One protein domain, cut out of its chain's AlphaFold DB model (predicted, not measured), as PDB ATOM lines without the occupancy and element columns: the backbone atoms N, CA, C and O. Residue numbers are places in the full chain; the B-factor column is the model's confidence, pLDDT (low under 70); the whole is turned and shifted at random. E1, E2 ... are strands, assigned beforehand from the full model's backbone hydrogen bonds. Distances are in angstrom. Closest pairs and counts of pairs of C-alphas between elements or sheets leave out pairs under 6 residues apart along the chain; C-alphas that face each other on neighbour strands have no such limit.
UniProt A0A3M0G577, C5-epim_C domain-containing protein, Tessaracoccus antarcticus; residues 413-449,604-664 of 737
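AT A GLANCE: This is residues 413 to 449 and 604 to 664 of the 737 residues of the protein "C5-epim_C domain-containing protein" of Tessaracoccus antarcticus (UniProt A0A3M0G577). A long strand, E3, folds back like a U and makes the core of one strongly twisted, branched sheet, with E1 and E2 along one side of it and E4 and E5 along the other. The first leg of the U is paired with E2 and E5 and the second with E1 and E4, while the long loop after E2 runs back past E2 and E1 and is tied to them by two short pairings. The printed part has 98 residues, no named helix and five named strands, in the order E1, E2, E3, E4, E5 along the chain; the four neighbour pairs, each of E3 with another strand, are antiparallel. The class is all strand, though the strands hold 45 of the 98 residues, under half. The whole is compact, with a radius of gyration of the C-alphas of 13.0 A, and flat, spanning 39 by 38 by 17 A.

HOW THE PARTS SIT: The longest strand is E3, residues 620 to 636, which bends by 147 degrees at residue 625. Its pairing is staggered, so that different parts of it have different neighbours. On one side of E3 lie E2, residues 426 to 432, beside its residues 621 to 627, and E1, residues 416 to 420, beside its residues 630 to 634. On the other side lie E5, residues 653 to 658, beside residues 620 to 625, and E4, residues 639 to 648, beside residues 626 to 636. E2 and E3 are antiparallel, with N 428 and O 625 within hydrogen-bond range at 2.8 A and N 623 and O 431 also at 2.8 A. E5 and E3 are antiparallel; the C-alphas of Ser 623 and Gly 655 face each other at 4.2 A, and N 622 and O 656 are 2.8 A apart. E1 and E3 are antiparallel at 134 degrees between their directions, with N 419 and O 631 at 2.8 A. E3 and E4 form a hairpin, antiparallel at 160 degrees, with N 632 and O 644 at 2.8 A and N 636 and O 639 at 3.0 A. E4 bends by 55 degrees at residue 643. The closest C-alphas of E4 and E5, those of Leu 648 and Ser 654, are 6.0 A apart. E1 and E5 are apart; E1 and E2 are only just apart, at 8.4 A, and so are E2 and E4, at 8.0 A. Outside the named strands, residues 441 to 442 pair in parallel with residues 418 to 419 of E1, and residues 435 to 436 pair antiparallel with residues 431 to 432 of E2.

IN THESE COORDINATES: E1 begins at C-alpha 416, at (-41.312, -37.836, -37.570), and is 13.1 A long. E2 is 17.1 A long. E3 begins at C-alpha 620, at (-33.796, -41.464, -27.828), and its first and last C-alphas are also 17.1 A apart, across its bend. E4 is 25.4 A long. E5 is 16.0 A long and ends at C-alpha 658, at (-33.350, -40.854, -33.314).

THE WHOLE: The two C-alphas farthest apart, those of Gly 423 and Asp 615, are 39.3 A apart, while the first and last printed C-alphas, Ala 413 and Gly 664, are 4.1 A apart. Residues 450 to 603 are not printed, and C-alphas 449 and 604 are 17.5 A apart across the cut. The links E1 to E2, E3 to E4 and E4 to E5 are tight; E2 to E3 is the link across the cut. Residues 433 to 449 and 604 to 619 hold no named element. The mean pLDDT of the printed part is 92.0; residues 445 to 446 are under 70.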
ATOM      1  N   ALA A 413     -38.322 -29.685 -32.086       95.50
ATOM      2  CA  ALA A 413     -37.891 -30.993 -32.549       95.50
ATOM      3  C   ALA A 413     -38.477 -31.305 -33.934       95.50
ATOM      4  O   ALA A 413     -39.525 -30.777 -34.317       95.50
ATOM      5  N   ALA A 414     -37.811 -32.185 -34.677       96.62
ATOM      6  CA  ALA A 414     -38.257 -32.565 -36.009       96.62
ATOM      7  C   ALA A 414     -39.539 -33.419 -35.934       96.62
ATOM      8  O   ALA A 414     -39.581 -34.390 -35.167       96.62
ATOM      9  N   PRO A 415     -40.572 -33.116 -36.742       97.69
ATOM     10  CA  PRO A 415     -41.654 -34.053 -37.004       97.69
ATOM     11  C   PRO A 415     -41.109 -35.366 -37.570       97.69
ATOM     12  O   PRO A 415     -40.208 -35.358 -38.408       97.69
ATOM     13  N   LEU A 416     -41.673 -36.490 -37.138       97.31
ATOM     14  CA  LEU A 416     -41.312 -37.836 -37.570       97.31
ATOM     15  C   LEU A 416     -42.464 -38.512 -38.315       97.31
ATOM     16  O   LEU A 416     -43.638 -38.285 -38.006       97.31
ATOM     17  N   ARG A 417     -42.115 -39.397 -39.251       96.12
ATOM     18  CA  ARG A 417     -43.041 -40.327 -39.917       96.12
ATOM     19  C   ARG A 417     -42.326 -41.616 -40.322       96.12
ATOM     20  O   ARG A 417     -41.099 -41.645 -40.407       96.12
ATOM     21  N   LEU A 418     -43.093 -42.658 -40.623       95.50
ATOM     22  CA  LEU A 418     -42.607 -43.895 -41.230       95.50
ATOM     23  C   LEU A 418     -42.995 -43.924 -42.708       95.50
ATOM     24  O   LEU A 418     -44.174 -43.892 -43.042       95.50
ATOM     25  N   LEU A 419     -42.013 -43.998 -43.597       95.25
ATOM     26  CA  LEU A 419     -42.224 -44.200 -45.026       95.25
ATOM     27  C   LEU A 419     -42.252 -45.702 -45.316       95.25
ATOM     28  O   LEU A 419     -41.205 -46.342 -45.252       95.25
ATOM     29  N   ALA A 420     -43.416 -46.275 -45.623       94.44
ATOM     30  CA  ALA A 420     -43.522 -47.699 -45.938       94.44
ATOM     31  C   ALA A 420     -42.710 -48.038 -47.201       94.44
ATOM     32  O   ALA A 420     -42.937 -47.465 -48.270       94.44
ATOM     33  N   THR A 421     -41.768 -48.976 -47.079       92.25
ATOM     34  CA  THR A 421     -40.949 -49.477 -48.197       92.25
ATOM     35  C   THR A 421     -41.390 -50.864 -48.661       92.25
ATOM     36  O   THR A 421     -40.998 -51.299 -49.744       92.25
ATOM     37  N   SER A 422     -42.260 -51.532 -47.897       89.44
ATOM     38  CA  SER A 422     -42.992 -52.728 -48.313       89.44
ATOM     39  C   SER A 422     -44.509 -52.516 -48.218       89.44
ATOM     40  O   SER A 422     -45.001 -51.772 -47.371       89.44
ATOM     41  N   GLY A 423     -45.271 -53.161 -49.110       87.44
ATOM     42  CA  GLY A 423     -46.735 -53.019 -49.171       87.44
ATOM     43  C   GLY A 423     -47.492 -53.695 -48.022       87.44
ATOM     44  O   GLY A 423     -48.679 -53.448 -47.843       87.44
ATOM     45  N   ASP A 424     -46.812 -54.537 -47.248       89.50
ATOM     46  CA  ASP A 424     -47.317 -55.243 -46.070       89.50
ATOM     47  C   ASP A 424     -46.906 -54.572 -44.748       89.50
ATOM     48  O   ASP A 424     -47.112 -55.153 -43.682       89.50
ATOM     49  N   PHE A 425     -46.311 -53.374 -44.794       93.50
ATOM     50  CA  PHE A 425     -45.832 -52.704 -43.591       93.50
ATOM     51  C   PHE A 425     -46.979 -52.264 -42.676       93.50
ATOM     52  O   PHE A 425     -47.856 -51.490 -43.063       93.50
ATOM     53  N   TRP A 426     -46.922 -52.703 -41.421       92.25
ATOM     54  CA  TRP A 426     -47.785 -52.227 -40.346       92.25
ATOM     55  C   TRP A 426     -47.056 -52.315 -39.005       92.25
ATOM     56  O   TRP A 426     -46.166 -53.147 -38.811       92.25
ATOM     57  N   TRP A 427     -47.467 -51.485 -38.048       93.19
ATOM     58  CA  TRP A 427     -46.990 -51.551 -36.670       93.19
ATOM     59  C   TRP A 427     -48.169 -51.558 -35.693       93.19
ATOM     60  O   TRP A 427     -49.207 -50.952 -35.948       93.19
ATOM     61  N   GLY A 428     -48.024 -52.297 -34.591       89.25
ATOM     62  CA  GLY A 428     -49.036 -52.426 -33.540       89.25
ATOM     63  C   GLY A 428     -48.735 -51.560 -32.320       89.25
ATOM     64  O   GLY A 428     -49.597 -50.830 -31.839       89.25
ATOM     65  N   THR A 429     -47.495 -51.602 -31.825       90.06
ATOM     66  CA  THR A 429     -47.034 -50.697 -30.759       90.06
ATOM     67  C   THR A 429     -45.806 -49.915 -31.195       90.06
ATOM     68  O   THR A 429     -44.949 -50.445 -31.902       90.06
ATOM     69  N   SER A 430     -45.749 -48.660 -30.753       92.50
ATOM     70  CA  SER A 430     -44.678 -47.707 -31.019       92.50
ATOM     71  C   SER A 430     -44.382 -46.947 -29.728       92.50
ATOM     72  O   SER A 430     -45.289 -46.374 -29.114       92.50
ATOM     73  N   ARG A 431     -43.133 -46.993 -29.266       93.56
ATOM     74  CA  ARG A 431     -42.691 -46.330 -28.036       93.56
ATOM     75  C   ARG A 431     -41.437 -45.521 -28.292       93.56
ATOM     76  O   ARG A 431     -40.452 -46.068 -28.772       93.56
ATOM     77  N   LEU A 432     -41.459 -44.249 -27.922       94.25
ATOM     78  CA  LEU A 432     -40.252 -43.453 -27.782       94.25
ATOM     79  C   LEU A 432     -39.729 -43.636 -26.359       94.25
ATOM     80  O   LEU A 432     -40.354 -43.192 -25.394       94.25
ATOM     81  N   ASN A 433     -38.603 -44.330 -26.230       94.00
ATOM     82  CA  ASN A 433     -38.101 -44.843 -24.962       94.00
ATOM     83  C   ASN A 433     -39.199 -45.663 -24.256       94.00
ATOM     84  O   ASN A 433     -39.574 -46.741 -24.718       94.00
ATOM     85  N   THR A 434     -39.755 -45.150 -23.160       90.19
ATOM     86  CA  THR A 434     -40.824 -45.804 -22.393       90.19
ATOM     87  C   THR A 434     -42.228 -45.307 -22.758       90.19
ATOM     88  O   THR A 434     -43.217 -45.996 -22.480       90.19
ATOM     89  N   THR A 435     -42.339 -44.157 -23.426       91.75
ATOM     90  CA  THR A 435     -43.603 -43.461 -23.698       91.75
ATOM     91  C   THR A 435     -44.218 -43.934 -25.008       91.75
ATOM     92  O   THR A 435     -43.532 -44.035 -26.021       91.75
ATOM     93  N   PHE A 436     -45.522 -44.227 -25.015       92.00
ATOM     94  CA  PHE A 436     -46.234 -44.557 -26.252       92.00
ATOM     95  C   PHE A 436     -46.231 -43.362 -27.211       92.00
ATOM     96  O   PHE A 436     -46.542 -42.245 -26.805       92.00
ATOM     97  N   GLN A 437     -45.920 -43.612 -28.480       90.81
ATOM     98  CA  GLN A 437     -45.841 -42.582 -29.508       90.81
ATOM     99  C   GLN A 437     -46.507 -43.078 -30.789       90.81
ATOM    100  O   GLN A 437     -46.008 -44.001 -31.422       90.81
ATOM    101  N   SER A 438     -47.596 -42.446 -31.219       91.69
ATOM    102  CA  SER A 438     -48.245 -42.801 -32.486       91.69
ATOM    103  C   SER A 438     -47.498 -42.164 -33.658       91.69
ATOM    104  O   SER A 438     -47.733 -40.995 -33.961       91.69
ATOM    105  N   ILE A 439     -46.578 -42.902 -34.288       94.06
ATOM    106  CA  ILE A 439     -45.838 -42.433 -35.468       94.06
ATOM    107  C   ILE A 439     -46.631 -42.817 -36.725       94.06
ATOM    108  O   ILE A 439     -46.800 -44.010 -36.981       94.06
ATOM    109  N   PRO A 440     -47.117 -41.855 -37.522       95.25
ATOM    110  CA  PRO A 440     -47.905 -42.175 -38.701       95.25
ATOM    111  C   PRO A 440     -47.069 -42.860 -39.782       95.25
ATOM    112  O   PRO A 440     -45.871 -42.597 -39.932       95.25
ATOM    113  N   THR A 441     -47.738 -43.716 -40.549       94.88
ATOM    114  CA  THR A 441     -47.168 -44.409 -41.702       94.88
ATOM    115  C   THR A 441     -47.701 -43.772 -42.972       94.88
ATOM    116  O   THR A 441     -48.908 -43.720 -43.175       94.88
ATOM    117  N   VAL A 442     -46.804 -43.359 -43.860       93.88
ATOM    118  CA  VAL A 442     -47.145 -42.834 -45.182       93.88
ATOM    119  C   VAL A 442     -46.671 -43.788 -46.274       93.88
ATOM    120  O   VAL A 442     -45.654 -44.474 -46.130       93.88
ATOM    121  N   ALA A 443     -47.403 -43.832 -47.386       87.88
ATOM    122  CA  ALA A 443     -46.961 -44.534 -48.585       87.88
ATOM    123  C   ALA A 443     -45.736 -43.841 -49.207       87.88
ATOM    124  O   ALA A 443     -45.483 -42.664 -48.935       87.88
ATOM    125  N   ALA A 444     -45.006 -44.567 -50.063       75.38
ATOM    126  CA  ALA A 444     -43.895 -44.026 -50.842       75.38
ATOM    127  C   ALA A 444     -44.263 -42.650 -51.433       75.38
ATOM    128  O   ALA A 444     -45.255 -42.515 -52.152       75.38
ATOM    129  N   ALA A 445     -43.498 -41.621 -51.060       67.19
ATOM    130  CA  ALA A 445     -43.828 -40.241 -51.378       67.19
ATOM    131  C   ALA A 445     -43.741 -39.982 -52.890       67.19
ATOM    132  O   ALA A 445     -42.993 -40.644 -53.615       67.19
ATOM    133  N   ALA A 446     -44.473 -38.965 -53.355       69.19
ATOM    134  CA  ALA A 446     -44.211 -38.361 -54.657       69.19
ATOM    135  C   ALA A 446     -42.722 -37.965 -54.758       69.19
ATOM    136  O   ALA A 446     -42.110 -37.654 -53.729       69.19
ATOM    137  N   PRO A 447     -42.124 -37.969 -55.964       75.56
ATOM    138  CA  PRO A 447     -40.740 -37.548 -56.135       75.56
ATOM    139  C   PRO A 447     -40.516 -36.163 -55.507       75.56
ATOM    140  O   PRO A 447     -41.422 -35.321 -55.559       75.56
ATOM    141  N   PRO A 448     -39.331 -35.917 -54.914       79.31
ATOM    142  CA  PRO A 448     -39.046 -34.649 -54.262       79.31
ATOM    143  C   PRO A 448     -39.229 -33.492 -55.252       79.31
ATOM    144  O   PRO A 448     -39.037 -33.688 -56.463       79.31
ATOM    145  N   PRO A 449     -39.581 -32.285 -54.771       86.69
ATOM    146  CA  PRO A 449     -39.764 -31.131 -55.638       86.69
ATOM    147  C   PRO A 449     -38.557 -30.940 -56.574       86.69
ATOM    148  O   PRO A 449     -37.407 -31.112 -56.153       86.69
ATOM    149  N   GLU A 604     -48.800 -35.805 -42.991       94.62
ATOM    150  CA  GLU A 604     -49.016 -36.734 -41.879       94.62
ATOM    151  C   GLU A 604     -47.694 -37.035 -41.154       94.62
ATOM    152  O   GLU A 604     -46.762 -37.616 -41.713       94.62
ATOM    153  N   SER A 605     -47.599 -36.578 -39.908       96.12
ATOM    154  CA  SER A 605     -46.402 -36.676 -39.072       96.12
ATOM    155  C   SER A 605     -46.764 -36.509 -37.599       96.12
ATOM    156  O   SER A 605     -47.888 -36.133 -37.257       96.12
ATOM    157  N   VAL A 606     -45.799 -36.755 -36.719       95.62
ATOM    158  CA  VAL A 606     -45.912 -36.399 -35.307       95.62
ATOM    159  C   VAL A 606     -44.618 -35.773 -34.819       95.62
ATOM    160  O   VAL A 606     -43.543 -36.281 -35.112       95.62
ATOM    161  N   THR A 607     -44.702 -34.692 -34.052       95.50
ATOM    162  CA  THR A 607     -43.547 -34.146 -33.330       95.50
ATOM    163  C   THR A 607     -43.497 -34.797 -31.952       95.50
ATOM    164  O   THR A 607     -44.378 -34.521 -31.133       95.50
ATOM    165  N   PRO A 608     -42.530 -35.689 -31.671       92.19
ATOM    166  CA  PRO A 608     -42.463 -36.340 -30.372       92.19
ATOM    167  C   PRO A 608     -42.078 -35.346 -29.276       92.19
ATOM    168  O   PRO A 608     -41.304 -34.415 -29.508       92.19
ATOM    169  N   ALA A 609     -42.581 -35.583 -28.066       89.44
ATOM    170  CA  ALA A 609     -42.078 -34.917 -26.875       89.44
ATOM    171  C   ALA A 609     -40.871 -35.701 -26.346       89.44
ATOM    172  O   ALA A 609     -40.990 -36.875 -25.991       89.44
ATOM    173  N   TYR A 610     -39.714 -35.050 -26.298       93.88
ATOM    174  CA  TYR A 610     -38.497 -35.601 -25.706       93.88
ATOM    175  C   TYR A 610     -38.363 -35.124 -24.259       93.88
ATOM    176  O   TYR A 610     -38.888 -34.068 -23.902       93.88
ATOM    177  N   ASP A 611     -37.636 -35.874 -23.426       93.69
ATOM    178  CA  ASP A 611     -37.233 -35.358 -22.115       93.69
ATOM    179  C   ASP A 611     -36.410 -34.081 -22.323       93.69
ATOM    180  O   ASP A 611     -35.419 -34.077 -23.061       93.69
ATOM    181  N   MET A 612     -36.843 -32.996 -21.685       93.50
ATOM    182  CA  MET A 612     -36.216 -31.686 -21.793       93.50
ATOM    183  C   MET A 612     -34.745 -31.729 -21.364       93.50
ATOM    184  O   MET A 612     -33.930 -30.990 -21.910       93.50
ATOM    185  N   LEU A 613     -34.392 -32.581 -20.401       92.88
ATOM    186  CA  LEU A 613     -33.044 -32.651 -19.849       92.88
ATOM    187  C   LEU A 613     -32.233 -33.752 -20.543       92.88
ATOM    188  O   LEU A 613     -32.561 -34.940 -20.476       92.88
ATOM    189  N   VAL A 614     -31.166 -33.349 -21.240       93.69
ATOM    190  CA  VAL A 614     -30.325 -34.265 -22.032       93.69
ATOM    191  C   VAL A 614     -29.622 -35.287 -21.145       93.69
ATOM    192  O   VAL A 614     -29.546 -36.455 -21.508       93.69
ATOM    193  N   ASP A 615     -29.172 -34.875 -19.965       87.00
ATOM    194  CA  ASP A 615     -28.499 -35.721 -18.979       87.00
ATOM    195  C   ASP A 615     -29.390 -36.849 -18.431       87.00
ATOM    196  O   ASP A 615     -28.881 -37.907 -18.069       87.00
ATOM    197  N   ARG A 616     -30.718 -36.671 -18.417       88.81
ATOM    198  CA  ARG A 616     -31.662 -37.720 -17.988       88.81
ATOM    199  C   ARG A 616     -31.933 -38.754 -19.070       88.81
ATOM    200  O   ARG A 616     -32.028 -39.944 -18.782       88.81
ATOM    201  N   THR A 617     -32.059 -38.290 -20.310       92.19
ATOM    202  CA  THR A 617     -32.345 -39.134 -21.472       92.19
ATOM    203  C   THR A 617     -31.379 -38.765 -22.600       92.19
ATOM    204  O   THR A 617     -31.758 -38.003 -23.491       92.19
ATOM    205  N   PRO A 618     -30.122 -39.244 -22.580       90.50
ATOM    206  CA  PRO A 618     -29.107 -38.856 -23.566       90.50
ATOM    207  C   PRO A 618     -29.299 -39.532 -24.931       90.50
ATOM    208  O   PRO A 618     -28.803 -39.036 -25.938       90.50
ATOM    209  N   VAL A 619     -30.040 -40.645 -24.972       93.25
ATOM    210  CA  VAL A 619     -30.345 -41.409 -26.188       93.25
ATOM    211  C   VAL A 619     -31.854 -41.578 -26.311       93.25
ATOM    212  O   VAL A 619     -32.526 -41.919 -25.339       93.25
ATOM    213  N   ASN A 620     -32.375 -41.358 -27.517       95.44
ATOM    214  CA  ASN A 620     -33.796 -41.464 -27.828       95.44
ATOM    215  C   ASN A 620     -34.036 -42.596 -28.824       95.44
ATOM    216  O   ASN A 620     -33.651 -42.499 -29.987       95.44
ATOM    217  N   THR A 621     -34.684 -43.666 -28.370       95.69
ATOM    218  CA  THR A 621     -34.913 -44.874 -29.170       95.69
ATOM    219  C   THR A 621     -36.397 -45.067 -29.427       95.69
ATOM    220  O   THR A 621     -37.184 -45.237 -28.497       95.69
ATOM    221  N   LEU A 622     -36.781 -45.095 -30.699       95.75
ATOM    222  CA  LEU A 622     -38.108 -45.498 -31.139       95.75
ATOM    223  C   LEU A 622     -38.159 -47.024 -31.260       95.75
ATOM    224  O   LEU A 622     -37.485 -47.579 -32.115       95.75
ATOM    225  N   SER A 623     -38.959 -47.696 -30.437       94.94
ATOM    226  CA  SER A 623     -39.205 -49.141 -30.497       94.94
ATOM    227  C   SER A 623     -40.565 -49.435 -31.123       94.94
ATOM    228  O   SER A 623     -41.579 -48.899 -30.679       94.94
ATOM    229  N   LEU A 624     -40.592 -50.316 -32.120       94.50
ATOM    230  CA  LEU A 624     -41.761 -50.680 -32.917       94.50
ATOM    231  C   LEU A 624     -41.965 -52.198 -32.908       94.50
ATOM    232  O   LEU A 624     -41.002 -52.958 -32.925       94.50
ATOM    233  N   THR A 625     -43.217 -52.649 -32.932       94.62
ATOM    234  CA  THR A 625     -43.597 -54.061 -33.154       94.62
ATOM    235  C   THR A 625     -44.554 -54.133 -34.334       94.62
ATOM    236  O   THR A 625     -45.402 -53.253 -34.466       94.62
ATOM    237  N   GLY A 626     -44.443 -55.153 -35.183       94.12
ATOM    238  CA  GLY A 626     -45.260 -55.244 -36.395       94.12
ATOM    239  C   GLY A 626     -44.670 -56.177 -37.445       94.12
ATOM    240  O   GLY A 626     -43.984 -57.137 -37.096       94.12
ATOM    241  N   ALA A 627     -44.918 -55.879 -38.719       94.62
ATOM    242  CA  ALA A 627     -44.355 -56.603 -39.858       94.62
ATOM    243  C   ALA A 627     -44.005 -55.650 -41.013       94.62
ATOM    244  O   ALA A 627     -44.550 -54.551 -41.099       94.62
ATOM    245  N   GLY A 628     -43.109 -56.085 -41.900       94.12
ATOM    246  CA  GLY A 628     -42.717 -55.357 -43.108       94.12
ATOM    247  C   GLY A 628     -41.526 -54.418 -42.900       94.12
ATOM    248  O   GLY A 628     -40.823 -54.477 -41.888       94.12
ATOM    249  N   SER A 629     -41.272 -53.552 -43.883       93.50
ATOM    250  CA  SER A 629     -40.165 -52.590 -43.873       93.50
ATOM    251  C   SER A 629     -40.639 -51.156 -44.108       93.50
ATOM    252  O   SER A 629     -41.534 -50.898 -44.914       93.50
ATOM    253  N   ALA A 630     -40.000 -50.220 -43.414       94.62
ATOM    254  CA  ALA A 630     -40.192 -48.787 -43.584       94.62
ATOM    255  C   ALA A 630     -38.884 -48.023 -43.356       94.62
ATOM    256  O   ALA A 630     -37.928 -48.556 -42.796       94.62
ATOM    257  N   THR A 631     -38.863 -46.752 -43.735       95.31
ATOM    258  CA  THR A 631     -37.807 -45.805 -43.373       95.31
ATOM    259  C   THR A 631     -38.369 -44.798 -42.380       95.31
ATOM    260  O   THR A 631     -39.341 -44.104 -42.677       95.31
ATOM    261  N   LEU A 632     -37.769 -44.701 -41.195       96.19
ATOM    262  CA  LEU A 632     -38.031 -43.594 -40.282       96.19
ATOM    263  C   LEU A 632     -37.460 -42.322 -40.906       96.19
ATOM    264  O   LEU A 632     -36.278 -42.285 -41.250       96.19
ATOM    265  N   GLN A 633     -38.283 -41.287 -41.031       96.56
ATOM    266  CA  GLN A 633     -37.869 -39.989 -41.549       96.56
ATOM    267  C   GLN A 633     -38.107 -38.889 -40.516       96.56
ATOM    268  O   GLN A 633     -39.059 -38.957 -39.736       96.56
ATOM    269  N   ALA A 634     -37.264 -37.858 -40.558       96.88
ATOM    270  CA  ALA A 634     -37.409 -36.622 -39.797       96.88
ATOM    271  C   ALA A 634     -37.527 -35.430 -40.754       96.88
ATOM    272  O   ALA A 634     -36.761 -35.333 -41.715       96.88
ATOM    273  N   HIS A 635     -38.473 -34.523 -40.508       95.56
ATOM    274  CA  HIS A 635     -38.598 -33.286 -41.281       95.56
ATOM    275  C   HIS A 635     -37.761 -32.184 -40.640       95.56
ATOM    276  O   HIS A 635     -38.029 -31.746 -39.522       95.56
ATOM    277  N   ALA A 636     -36.722 -31.757 -41.344       92.44
ATOM    278  CA  ALA A 636     -35.841 -30.679 -40.920       92.44
ATOM    279  C   ALA A 636     -35.312 -29.938 -42.148       92.44
ATOM    280  O   ALA A 636     -35.183 -30.521 -43.228       92.44
ATOM    281  N   ASP A 637     -35.008 -28.650 -41.981       89.38
ATOM    282  CA  ASP A 637     -34.484 -27.786 -43.047       89.38
ATOM    283  C   ASP A 637     -35.380 -27.756 -44.299       89.38
ATOM    284  O   ASP A 637     -34.895 -27.670 -45.423       89.38
ATOM    285  N   GLY A 638     -36.699 -27.871 -44.105       90.19
ATOM    286  CA  GLY A 638     -37.687 -27.831 -45.183       90.19
ATOM    287  C   GLY A 638     -37.768 -29.105 -46.032       90.19
ATOM    288  O   GLY A 638     -38.257 -29.040 -47.158       90.19
ATOM    289  N   ARG A 639     -37.286 -30.256 -45.550       91.94
ATOM    290  CA  ARG A 639     -37.402 -31.542 -46.258       91.94
ATOM    291  C   ARG A 639     -37.487 -32.736 -45.313       91.94
ATOM    292  O   ARG A 639     -37.004 -32.668 -44.183       91.94
ATOM    293  N   TRP A 640     -38.017 -33.851 -45.803       93.62
ATOM    294  CA  TRP A 640     -37.876 -35.145 -45.148       93.62
ATOM    295  C   TRP A 640     -36.469 -35.708 -45.369       93.62
ATOM    296  O   TRP A 640     -35.905 -35.654 -46.467       93.62
ATOM    297  N   GLN A 641     -35.880 -36.204 -44.285       92.44
ATOM    298  CA  GLN A 641     -34.542 -36.780 -44.248       92.44
ATOM    299  C   GLN A 641     -34.632 -38.186 -43.663       92.44
ATOM    300  O   GLN A 641     -35.265 -38.382 -42.623       92.44
ATOM    301  N   ASP A 642     -34.007 -39.151 -44.329       93.56
ATOM    302  CA  ASP A 642     -33.973 -40.535 -43.865       93.56
ATOM    303  C   ASP A 642     -33.118 -40.640 -42.600       93.56
ATOM    304  O   ASP A 642     -31.997 -40.129 -42.535       93.56
ATOM    305  N   VAL A 643     -33.674 -41.283 -41.578       93.50
ATOM    306  CA  VAL A 643     -33.047 -41.445 -40.263       93.50
ATOM    307  C   VAL A 643     -32.517 -42.861 -40.098       93.50
ATOM    308  O   VAL A 643     -31.348 -43.050 -39.773       93.50
ATOM    309  N   ALA A 644     -33.387 -43.850 -40.293       94.75
ATOM    310  CA  ALA A 644     -33.058 -45.255 -40.108       94.75
ATOM    311  C   ALA A 644     -34.014 -46.144 -40.904       94.75
ATOM    312  O   ALA A 644     -35.211 -45.865 -40.988       94.75
ATOM    313  N   GLU A 645     -33.500 -47.251 -41.428       94.50
ATOM    314  CA  GLU A 645     -34.346 -48.341 -41.906       94.50
ATOM    315  C   GLU A 645     -34.934 -49.101 -40.713       94.50
ATOM    316  O   GLU A 645     -34.226 -49.473 -39.777       94.50
ATOM    317  N   VAL A 646     -36.233 -49.372 -40.768       93.62
ATOM    318  CA  VAL A 646     -36.968 -50.165 -39.789       93.62
ATOM    319  C   VAL A 646     -37.455 -51.430 -40.479       93.62
ATOM    320  O   VAL A 646     -38.276 -51.376 -41.393       93.62
ATOM    321  N   ARG A 647     -36.972 -52.582 -40.015       93.88
ATOM    322  CA  ARG A 647     -37.460 -53.903 -40.431       93.88
ATOM    323  C   ARG A 647     -38.153 -54.568 -39.253       93.88
ATOM    324  O   ARG A 647     -37.534 -54.722 -38.197       93.88
ATOM    325  N   LEU A 648     -39.422 -54.928 -39.427       93.88
ATOM    326  CA  LEU A 648     -40.253 -55.558 -38.406       93.88
ATOM    327  C   LEU A 648     -40.560 -57.005 -38.791       93.88
ATOM    328  O   LEU A 648     -40.959 -57.291 -39.921       93.88
ATOM    329  N   THR A 649     -40.417 -57.899 -37.818       91.44
ATOM    330  CA  THR A 649     -40.802 -59.304 -37.942       91.44
ATOM    331  C   THR A 649     -41.951 -59.575 -36.972       91.44
ATOM    332  O   THR A 649     -41.865 -59.153 -35.814       91.44
ATOM    333  N   PRO A 650     -43.008 -60.296 -37.389       89.38
ATOM    334  CA  PRO A 650     -44.106 -60.642 -36.497       89.38
ATOM    335  C   PRO A 650     -43.608 -61.271 -35.190       89.38
ATOM    336  O   PRO A 650     -42.826 -62.219 -35.200       89.38
ATOM    337  N   GLY A 651     -44.072 -60.737 -34.059       83.62
ATOM    338  CA  GLY A 651     -43.712 -61.230 -32.727       83.62
ATOM    339  C   GLY A 651     -42.395 -60.692 -32.153       83.62
ATOM    340  O   GLY A 651     -42.074 -61.040 -31.019       83.62
ATOM    341  N   SER A 652     -41.658 -59.830 -32.865       85.88
ATOM    342  CA  SER A 652     -40.474 -59.144 -32.331       85.88
ATOM    343  C   SER A 652     -40.611 -57.619 -32.367       85.88
ATOM    344  O   SER A 652     -41.414 -57.047 -33.110       85.88
ATOM    345  N   SER A 653     -39.826 -56.949 -31.520       86.12
ATOM    346  CA  SER A 653     -39.653 -55.498 -31.557       86.12
ATOM    347  C   SER A 653     -38.355 -55.128 -32.267       86.12
ATOM    348  O   SER A 653     -37.318 -55.732 -31.993       86.12
ATOM    349  N   SER A 654     -38.395 -54.095 -33.103       88.88
ATOM    350  CA  SER A 654     -37.219 -53.460 -33.702       88.88
ATOM    351  C   SER A 654     -37.130 -52.009 -33.251       88.88
ATOM    352  O   SER A 654     -38.157 -51.378 -33.000       88.88
ATOM    353  N   GLY A 655     -35.915 -51.481 -33.122       81.56
ATOM    354  CA  GLY A 655     -35.670 -50.133 -32.621       81.56
ATOM    355  C   GLY A 655     -34.874 -49.274 -33.598       81.56
ATOM    356  O   GLY A 655     -33.988 -49.780 -34.280       81.56
ATOM    357  N   ALA A 656     -35.150 -47.973 -33.626       93.19
ATOM    358  CA  ALA A 656     -34.364 -46.966 -34.330       93.19
ATOM    359  C   ALA A 656     -33.955 -45.854 -33.359       93.19
ATOM    360  O   ALA A 656     -34.803 -45.262 -32.688       93.19
ATOM    361  N   VAL A 657     -32.658 -45.557 -33.283       95.50
ATOM    362  CA  VAL A 657     -32.166 -44.397 -32.529       95.50
ATOM    363  C   VAL A 657     -32.456 -43.143 -33.341       95.50
ATOM    364  O   VAL A 657     -32.076 -43.060 -34.507       95.50
ATOM    365  N   ILE A 658     -33.119 -42.170 -32.727       96.31
ATOM    366  CA  ILE A 658     -33.350 -40.854 -33.314       96.31
ATOM    367  C   ILE A 658     -32.087 -40.017 -33.076       96.31
ATOM    368  O   ILE A 658     -31.729 -39.778 -31.920       96.31
ATOM    369  N   PRO A 659     -31.398 -39.549 -34.133       95.81
ATOM    370  CA  PRO A 659     -30.238 -38.686 -33.996       95.81
ATOM    371  C   PRO A 659     -30.569 -37.417 -33.210       95.81
ATOM    372  O   PRO A 659     -31.540 -36.725 -33.513       95.81
ATOM    373  N   GLU A 660     -29.711 -37.061 -32.255       95.56
ATOM    374  CA  GLU A 660     -29.935 -35.933 -31.340       95.56
ATOM    375  C   GLU A 660     -30.112 -34.580 -32.051       95.56
ATOM    376  O   GLU A 660     -30.808 -33.698 -31.558       95.56
ATOM    377  N   ARG A 661     -29.589 -34.417 -33.270       94.38
ATOM    378  CA  ARG A 661     -29.857 -33.228 -34.103       94.38
ATOM    379  C   ARG A 661     -31.343 -32.998 -34.425       94.38
ATOM    380  O   ARG A 661     -31.700 -31.894 -34.811       94.38
ATOM    381  N   PHE A 662     -32.198 -34.012 -34.273       96.12
ATOM    382  CA  PHE A 662     -33.638 -33.941 -34.532       96.12
ATOM    383  C   PHE A 662     -34.489 -33.810 -33.263       96.12
ATOM    384  O   PHE A 662     -35.710 -33.706 -33.359       96.12
ATOM    385  N   THR A 663     -33.879 -33.799 -32.074       96.12
ATOM    386  CA  THR A 663     -34.605 -33.860 -30.793       96.12
ATOM    387  C   THR A 663     -34.795 -32.492 -30.130       96.12
ATOM    388  O   THR A 663     -35.233 -32.416 -28.989       96.12
ATOM    389  N   GLY A 664     -34.496 -31.391 -30.835       95.00
ATOM    390  CA  GLY A 664     -34.622 -30.029 -30.295       95.00
ATOM    391  C   GLY A 664     -33.366 -29.521 -29.579       95.00
ATOM    392  O   GLY A 664     -33.446 -28.661 -28.697       95.00
TER     393      GLY A 664